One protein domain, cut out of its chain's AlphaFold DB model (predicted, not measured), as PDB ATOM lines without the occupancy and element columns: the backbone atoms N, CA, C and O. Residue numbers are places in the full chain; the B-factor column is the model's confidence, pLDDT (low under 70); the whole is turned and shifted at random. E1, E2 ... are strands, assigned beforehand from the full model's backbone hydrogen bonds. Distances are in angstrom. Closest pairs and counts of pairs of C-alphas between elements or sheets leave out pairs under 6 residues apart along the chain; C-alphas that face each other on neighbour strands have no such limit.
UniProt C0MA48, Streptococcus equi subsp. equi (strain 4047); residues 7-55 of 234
ATOM      1  N   LYS A   7     214.814 143.768 174.665       90.75
ATOM      2  CA  LYS A   7     216.108 143.200 174.279       90.75
ATOM      3  C   LYS A   7     217.042 143.188 175.480       90.75
ATOM      4  O   LYS A   7     217.112 144.166 176.217       90.75
ATOM      5  N   VAL A   8     217.782 142.101 175.651       90.06
ATOM      6  CA  VAL A   8     218.826 141.958 176.675       90.06
ATOM      7  C   VAL A   8     220.062 141.309 176.061       90.06
ATOM      8  O   VAL A   8     219.949 140.567 175.089       90.06
ATOM      9  N   MET A   9     221.241 141.572 176.621       89.25
ATOM     10  CA  MET A   9     222.470 140.881 176.233       89.25
ATOM     11  C   MET A   9     222.617 139.593 177.053       89.25
ATOM     12  O   MET A   9     222.695 139.651 178.280       89.25
ATOM     13  N   ILE A  10     222.663 138.443 176.382       85.31
ATOM     14  CA  ILE A  10     222.985 137.136 176.972       85.31
ATOM     15  C   ILE A  10     224.290 136.666 176.336       85.31
ATOM     16  O   ILE A  10     224.314 136.420 175.133       85.31
ATOM     17  N   GLU A  11     225.369 136.564 177.122       83.00
ATOM     18  CA  GLU A  11     226.696 136.133 176.634       83.00
ATOM     19  C   GLU A  11     227.142 136.910 175.364       83.00
ATOM     20  O   GLU A  11     227.557 136.327 174.364       83.00
ATOM     21  N   ASP A  12     227.011 138.245 175.397       84.06
ATOM     22  CA  ASP A  12     227.318 139.186 174.299       84.06
ATOM     23  C   ASP A  12     226.468 139.033 173.022       84.06
ATOM     24  O   ASP A  12     226.786 139.608 171.980       84.06
ATOM     25  N   VAL A  13     225.341 138.318 173.103       86.81
ATOM     26  CA  VAL A  13     224.355 138.188 172.023       86.81
ATOM     27  C   VAL A  13     223.044 138.870 172.409       86.81
ATOM     28  O   VAL A  13     222.519 138.666 173.503       86.81
ATOM     29  N   GLU A  14     222.484 139.668 171.495       89.19
ATOM     30  CA  GLU A  14     221.168 140.286 171.686       89.19
ATOM     31  C   GLU A  14     220.064 139.209 171.688       89.19
ATOM     32  O   GLU A  14     219.863 138.488 170.709       89.19
ATOM     33  N   TYR A  15     219.323 139.112 172.791       89.88
ATOM     34  CA  TYR A  15     218.160 138.245 172.952       89.88
ATOM     35  C   TYR A  15     216.897 139.092 173.108       89.88
ATOM     36  O   TYR A  15     216.713 139.783 174.112       89.88
ATOM     37  N   SER A  16     215.994 139.016 172.131       91.00
ATOM     38  CA  SER A  16     214.681 139.663 172.228       91.00
ATOM     39  C   SER A  16     213.700 138.783 173.003       91.00
ATOM     40  O   SER A  16     213.539 137.617 172.647       91.00
ATOM     41  N   TYR A  17     212.964 139.307 173.980       90.69
ATOM     42  CA  TYR A  17     212.005 138.550 174.793       90.69
ATOM     43  C   TYR A  17     210.690 139.301 175.021       90.69
ATOM     44  O   TYR A  17     210.598 140.508 174.828       90.69
ATOM     45  N   ASP A  18     209.640 138.556 175.375       91.75
ATOM     46  CA  ASP A  18     208.319 139.100 175.717       91.75
ATOM     47  C   ASP A  18     208.273 139.281 177.246       91.75
ATOM     48  O   ASP A  18     208.155 138.268 177.947       91.75
ATOM     49  N   PRO A  19     208.399 140.511 177.788       91.62
ATOM     50  CA  PRO A  19     208.481 140.730 179.231       91.62
ATOM     51  C   PRO A  19     207.213 140.287 179.961       91.62
ATOM     52  O   PRO A  19     207.276 139.977 181.141       91.62
ATOM     53  N   GLU A  20     206.067 140.147 179.293       91.50
ATOM     54  CA  GLU A  20     204.847 139.599 179.908       91.50
ATOM     55  C   GLU A  20     204.929 138.082 180.135       91.50
ATOM     56  O   GLU A  20     204.210 137.520 180.962       91.50
ATOM     57  N   LYS A  21     205.813 137.383 179.418       91.62
ATOM     58  CA  LYS A  21     205.931 135.916 179.461       91.62
ATOM     59  C   LYS A  21     207.263 135.419 179.987       91.62
ATOM     60  O   LYS A  21     207.351 134.252 180.379       91.62
ATOM     61  N   GLU A  22     208.287 136.254 179.943       94.12
ATOM     62  CA  GLU A  22     209.666 135.891 180.229       94.12
ATOM     63  C   GLU A  22     210.253 136.851 181.267       94.12
ATOM     64  O   GLU A  22     209.876 138.018 181.334       94.12
ATOM     65  N   TYR A  23     211.143 136.345 182.114       94.62
ATOM     66  CA  TYR A  23     211.969 137.158 183.003       94.62
ATOM     67  C   TYR A  23     213.430 136.754 182.843       94.62
ATOM     68  O   TYR A  23     213.727 135.605 182.507       94.62
ATOM     69  N   ILE A  24     214.332 137.698 183.095       93.50
ATOM     70  CA  ILE A  24     215.772 137.461 183.029       93.50
ATOM     71  C   ILE A  24     216.299 137.182 184.434       93.50
ATOM     72  O   ILE A  24     215.997 137.912 185.378       93.50
ATOM     73  N   LYS A  25     217.080 136.112 184.577       92.44
ATOM     74  CA  LYS A  25     217.771 135.757 185.818       92.44
ATOM     75  C   LYS A  25     219.138 135.178 185.471       92.44
ATOM     76  O   LYS A  25     219.227 134.347 184.580       92.44
ATOM     77  N   ASP A  26     220.190 135.626 186.152       89.62
ATOM     78  CA  ASP A  26     221.559 135.115 185.973       89.62
ATOM     79  C   ASP A  26     222.016 135.088 184.496       89.62
ATOM     80  O   ASP A  26     222.656 134.145 184.046       89.62
ATOM     81  N   GLY A  27     221.632 136.108 183.717       88.56
ATOM     82  CA  GLY A  27     221.972 136.206 182.294       88.56
ATOM     83  C   GLY A  27     221.185 135.273 181.367       88.56
ATOM     84  O   GLY A  27     221.551 135.145 180.208       88.56
ATOM     85  N   HIS A  28     220.111 134.633 181.831       91.31
ATOM     86  CA  HIS A  28     219.293 133.721 181.026       91.31
ATOM     87  C   HIS A  28     217.809 134.087 181.075       91.31
ATOM     88  O   HIS A  28     217.324 134.671 182.047       91.31
ATOM     89  N   ALA A  29     217.079 133.735 180.019       94.06
ATOM     90  CA  ALA A  29     215.653 133.985 179.892       94.06
ATOM     91  C   ALA A  29     214.851 132.789 180.407       94.06
ATOM     92  O   ALA A  29     215.074 131.643 180.017       94.06
ATOM     93  N   PHE A  30     213.861 133.048 181.255       95.38
ATOM     94  CA  PHE A  30     213.017 132.023 181.862       95.38
ATOM     95  C   PHE A  30     211.543 132.332 181.659       95.38
ATOM     96  O   PHE A  30     211.124 133.485 181.665       95.38
ATOM     97  N   CYS A  31     210.723 131.294 181.524       96.12
ATOM     98  CA  CYS A  31     209.273 131.450 181.481       96.12
ATOM     99  C   CYS A  31     208.732 131.933 182.836       96.12
ATOM    100  O   CYS A  31     208.933 131.263 183.842       96.12
ATOM    101  N   LYS A  32     207.935 133.007 182.861       96.69
ATOM    102  CA  LYS A  32     207.259 133.505 184.078       96.69
ATOM    103  C   LYS A  32     206.277 132.511 184.711       96.69
ATOM    104  O   LYS A  32     205.935 132.673 185.874       96.69
ATOM    105  N   VAL A  33     205.808 131.512 183.958       96.25
ATOM    106  CA  VAL A  33     204.783 130.559 184.417       96.25
ATOM    107  C   VAL A  33     205.393 129.254 184.923       96.25
ATOM    108  O   VAL A  33     205.044 128.793 186.000       96.25
ATOM    109  N   CYS A  34     206.273 128.625 184.138       96.19
ATOM    110  CA  CYS A  34     206.859 127.327 184.497       96.19
ATOM    111  C   CYS A  34     208.322 127.401 184.933       96.19
ATOM    112  O   CYS A  34     208.880 126.372 185.299       96.19
ATOM    113  N   HIS A  35     208.944 128.581 184.869       96.25
ATOM    114  CA  HIS A  35     210.335 128.825 185.258       96.25
ATOM    115  C   HIS A  35     211.383 127.978 184.520       96.25
ATOM    116  O   HIS A  35     212.549 127.973 184.900       96.25
ATOM    117  N   GLU A  36     211.010 127.290 183.437       96.56
ATOM    118  CA  GLU A  36     211.984 126.673 182.542       96.56
ATOM    119  C   GLU A  36     212.729 127.740 181.740       96.56
ATOM    120  O   GLU A  36     212.154 128.757 181.328       96.56
ATOM    121  N   ARG A  37     214.009 127.462 181.489       94.00
ATOM    122  CA  ARG A  37     214.871 128.275 180.636       94.00
ATOM    123  C   ARG A  37     214.367 128.253 179.188       94.00
ATOM    124  O   ARG A  37     213.933 127.213 178.693       94.00
ATOM    125  N   LYS A  38     214.416 129.407 178.525       93.44
ATOM    126  CA  LYS A  38     213.904 129.645 177.166       93.44
ATOM    127  C   LYS A  38     214.983 130.000 176.153       93.44
ATOM    128  O   LYS A  38     214.693 130.055 174.962       93.44
ATOM    129  N   ASP A  39     216.216 130.169 176.593       90.62
ATOM    130  CA  ASP A  39     217.396 130.345 175.759       90.62
ATOM    131  C   ASP A  39     218.350 129.142 175.885       90.62
ATOM    132  O   ASP A  39     218.379 128.440 176.898       90.62
ATOM    133  N   ARG A  40     219.135 128.881 174.838       85.25
ATOM    134  CA  ARG A  40     220.270 127.942 174.878       85.25
ATOM    135  C   ARG A  40     221.581 128.669 175.178       85.25
ATOM    136  O   ARG A  40     221.623 129.890 175.242       85.25
ATOM    137  N   LYS A  41     222.659 127.890 175.311       80.94
ATOM    138  CA  LYS A  41     224.030 128.412 175.225       80.94
ATOM    139  C   LYS A  41     224.235 129.125 173.890       80.94
ATOM    140  O   LYS A  41     223.689 128.673 172.875       80.94
ATOM    141  N   VAL A  42     225.031 130.190 173.898       82.62
ATOM    142  CA  VAL A  42     225.462 130.845 172.664       82.62
ATOM    143  C   VAL A  42     226.242 129.851 171.810       82.62
ATOM    144  O   VAL A  42     227.073 129.091 172.309       82.62
ATOM    145  N   MET A  43     225.928 129.825 170.517       82.06
ATOM    146  CA  MET A  43     226.673 129.054 169.530       82.06
ATOM    147  C   MET A  43     227.389 130.007 168.580       82.06
ATOM    148  O   MET A  43     226.800 130.973 168.090       82.06
ATOM    149  N   GLU A  44     228.659 129.712 168.324       82.06
ATOM    150  CA  GLU A  44     229.475 130.396 167.326       82.06
ATOM    151  C   GLU A  44     229.269 129.724 165.969       82.06
ATOM    152  O   GLU A  44     229.413 128.508 165.825       82.06
ATOM    153  N   PHE A  45     228.877 130.519 164.978       76.81
ATOM    154  CA  PHE A  45     228.673 130.092 163.602       76.81
ATOM    155  C   PHE A  45     229.440 131.057 162.695       76.81
ATOM    156  O   PHE A  45     228.990 132.176 162.444       76.81
ATOM    157  N   PHE A  46     230.607 130.619 162.209       81.94
ATOM    158  CA  PHE A  46     231.588 131.491 161.545       81.94
ATOM    159  C   PHE A  46     231.964 132.687 162.445       81.94
ATOM    160  O   PHE A  46     232.186 132.493 163.637       81.94
ATOM    161  N   ASP A  47     231.992 133.907 161.900       81.25
ATOM    162  CA  ASP A  47     232.281 135.151 162.630       81.25
ATOM    163  C   ASP A  47     231.066 135.710 163.406       81.25
ATOM    164  O   ASP A  47     231.121 136.818 163.935       81.25
ATOM    165  N   ASN A  48     229.949 134.967 163.481       81.88
ATOM    166  CA  ASN A  48     228.716 135.406 164.139       81.88
ATOM    167  C   ASN A  48     228.376 134.547 165.366       81.88
ATOM    168  O   ASN A  48     228.432 133.317 165.332       81.88
ATOM    169  N   LYS A  49     227.927 135.202 166.442       84.62
ATOM    170  CA  LYS A  49     227.367 134.550 167.635       84.62
ATOM    171  C   LYS A  49     225.843 134.577 167.583       84.62
ATOM    172  O   LYS A  49     225.249 135.614 167.295       84.62
ATOM    173  N   MET A  50     225.200 133.448 167.878       85.38
ATOM    174  CA  MET A  50     223.739 133.338 167.888       85.38
ATOM    175  C   MET A  50     223.226 132.612 169.130       85.38
ATOM    176  O   MET A  50     223.841 131.667 169.623       85.38
ATOM    177  N   ILE A  51     222.039 133.016 169.589       87.00
ATOM    178  CA  ILE A  51     221.311 132.380 170.686       87.00
ATOM    179  C   ILE A  51     219.972 131.836 170.183       87.00
ATOM    180  O   ILE A  51     219.194 132.532 169.529       87.00
ATOM    181  N   PHE A  52     219.694 130.565 170.476       86.94
ATOM    182  CA  PHE A  52     218.456 129.914 170.054       86.94
ATOM    183  C   PHE A  52     217.417 129.937 171.168       86.94
ATOM    184  O   PHE A  52     217.695 129.537 172.301       86.94
ATOM    185  N   LYS A  53     216.193 130.329 170.811       89.31
ATOM    186  CA  LYS A  53     215.020 130.176 171.670       89.31
ATOM    187  C   LYS A  53     214.579 128.718 171.719       89.31
ATOM    188  O   LYS A  53     214.536 128.046 170.690       89.31
ATOM    189  N   ILE A  54     214.199 128.250 172.900       91.62
ATOM    190  CA  ILE A  54     213.609 126.933 173.125       91.62
ATOM    191  C   ILE A  54     212.228 127.058 173.762       91.62
ATOM    192  O   ILE A  54     211.954 127.953 174.562       91.62
ATOM    193  N   SER A  55     211.351 126.128 173.396       92.75
ATOM    194  CA  SER A  55     210.014 126.018 173.966       92.75
ATOM    195  C   SER A  55     210.109 125.547 175.409       92.75
ATOM    196  O   SER A  55     210.626 124.457 175.656       92.75
TER     197      SER A  55
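AT A GLANCE: This is residues 7 to 55 of the 234 residues of a protein of Streptococcus equi subsp. equi (strain 4047) (UniProt C0MA48). Three small two-stranded hairpins are spread along an elongated body: E3 and E4 toward one end, E5 and E6 at the other, and E1 and E2 between them in the long direction. A long link, residues 32 to 42, runs from E4 to the far hairpin, and residues 51 to 55 fold back beside it. The printed part has 49 residues, with no named helix and six named strands, E1 to E6 in chain order, forming three separate antiparallel sheets, E1 - E2, E3 - E4 and E5 - E6. The class is all strand, though under half of the residues, 23 of 49, are in named elements. The whole is compact, with a radius of gyration of the C-alphas of 10.8 A, and spans 35 by 18 by 17 A.

HOW THE PARTS SIT: E1, residues 7 to 10, and E2, residues 13 to 17, form an antiparallel hairpin at 135 degrees, with N 15 and O 8 2.8 A apart, within hydrogen-bond range. E3, residues 22 to 25, meets E2 only through their link. E3 and E4, residues 28 to 31, form an antiparallel hairpin at 141 degrees, with N 23 and O 30 at 2.9 A. The closest C-alphas of E1 and E4 are those of Ile 10 and His 28, 6.5 A apart. E1 and E3 are only just apart, at 8.4 A. E5, residues 43 to 45, and E6, residues 48 to 50, form an antiparallel hairpin at 146 degrees, with N 43 and O 50 at 2.9 A. The closest C-alphas of E2 and E6 are those of Val 13 and Met 50, 6.4 A apart. E4 and E5 are apart.

IN THESE COORDINATES: E2 is the longest strand by residues, 12.7 A from C-alpha 13 at (224.355, 138.188, 172.023) to C-alpha 17. E1 spans 9.6 A from C-alpha 7 at (216.108, 143.200, 174.279). E3 spans 9.8 A, E4 10.3 A, E5 6.3 A and E6 6.6 A, ending at C-alpha 50 (223.739, 133.338, 167.888).

THE WHOLE: The two C-alphas farthest apart, those of Val 33 and Asp 47, are 35.4 A apart. The link E4 to E5, 11 residues, is long; the other four are tight. The printed part has no cut, and no printed residue is under 70 in pLDDT.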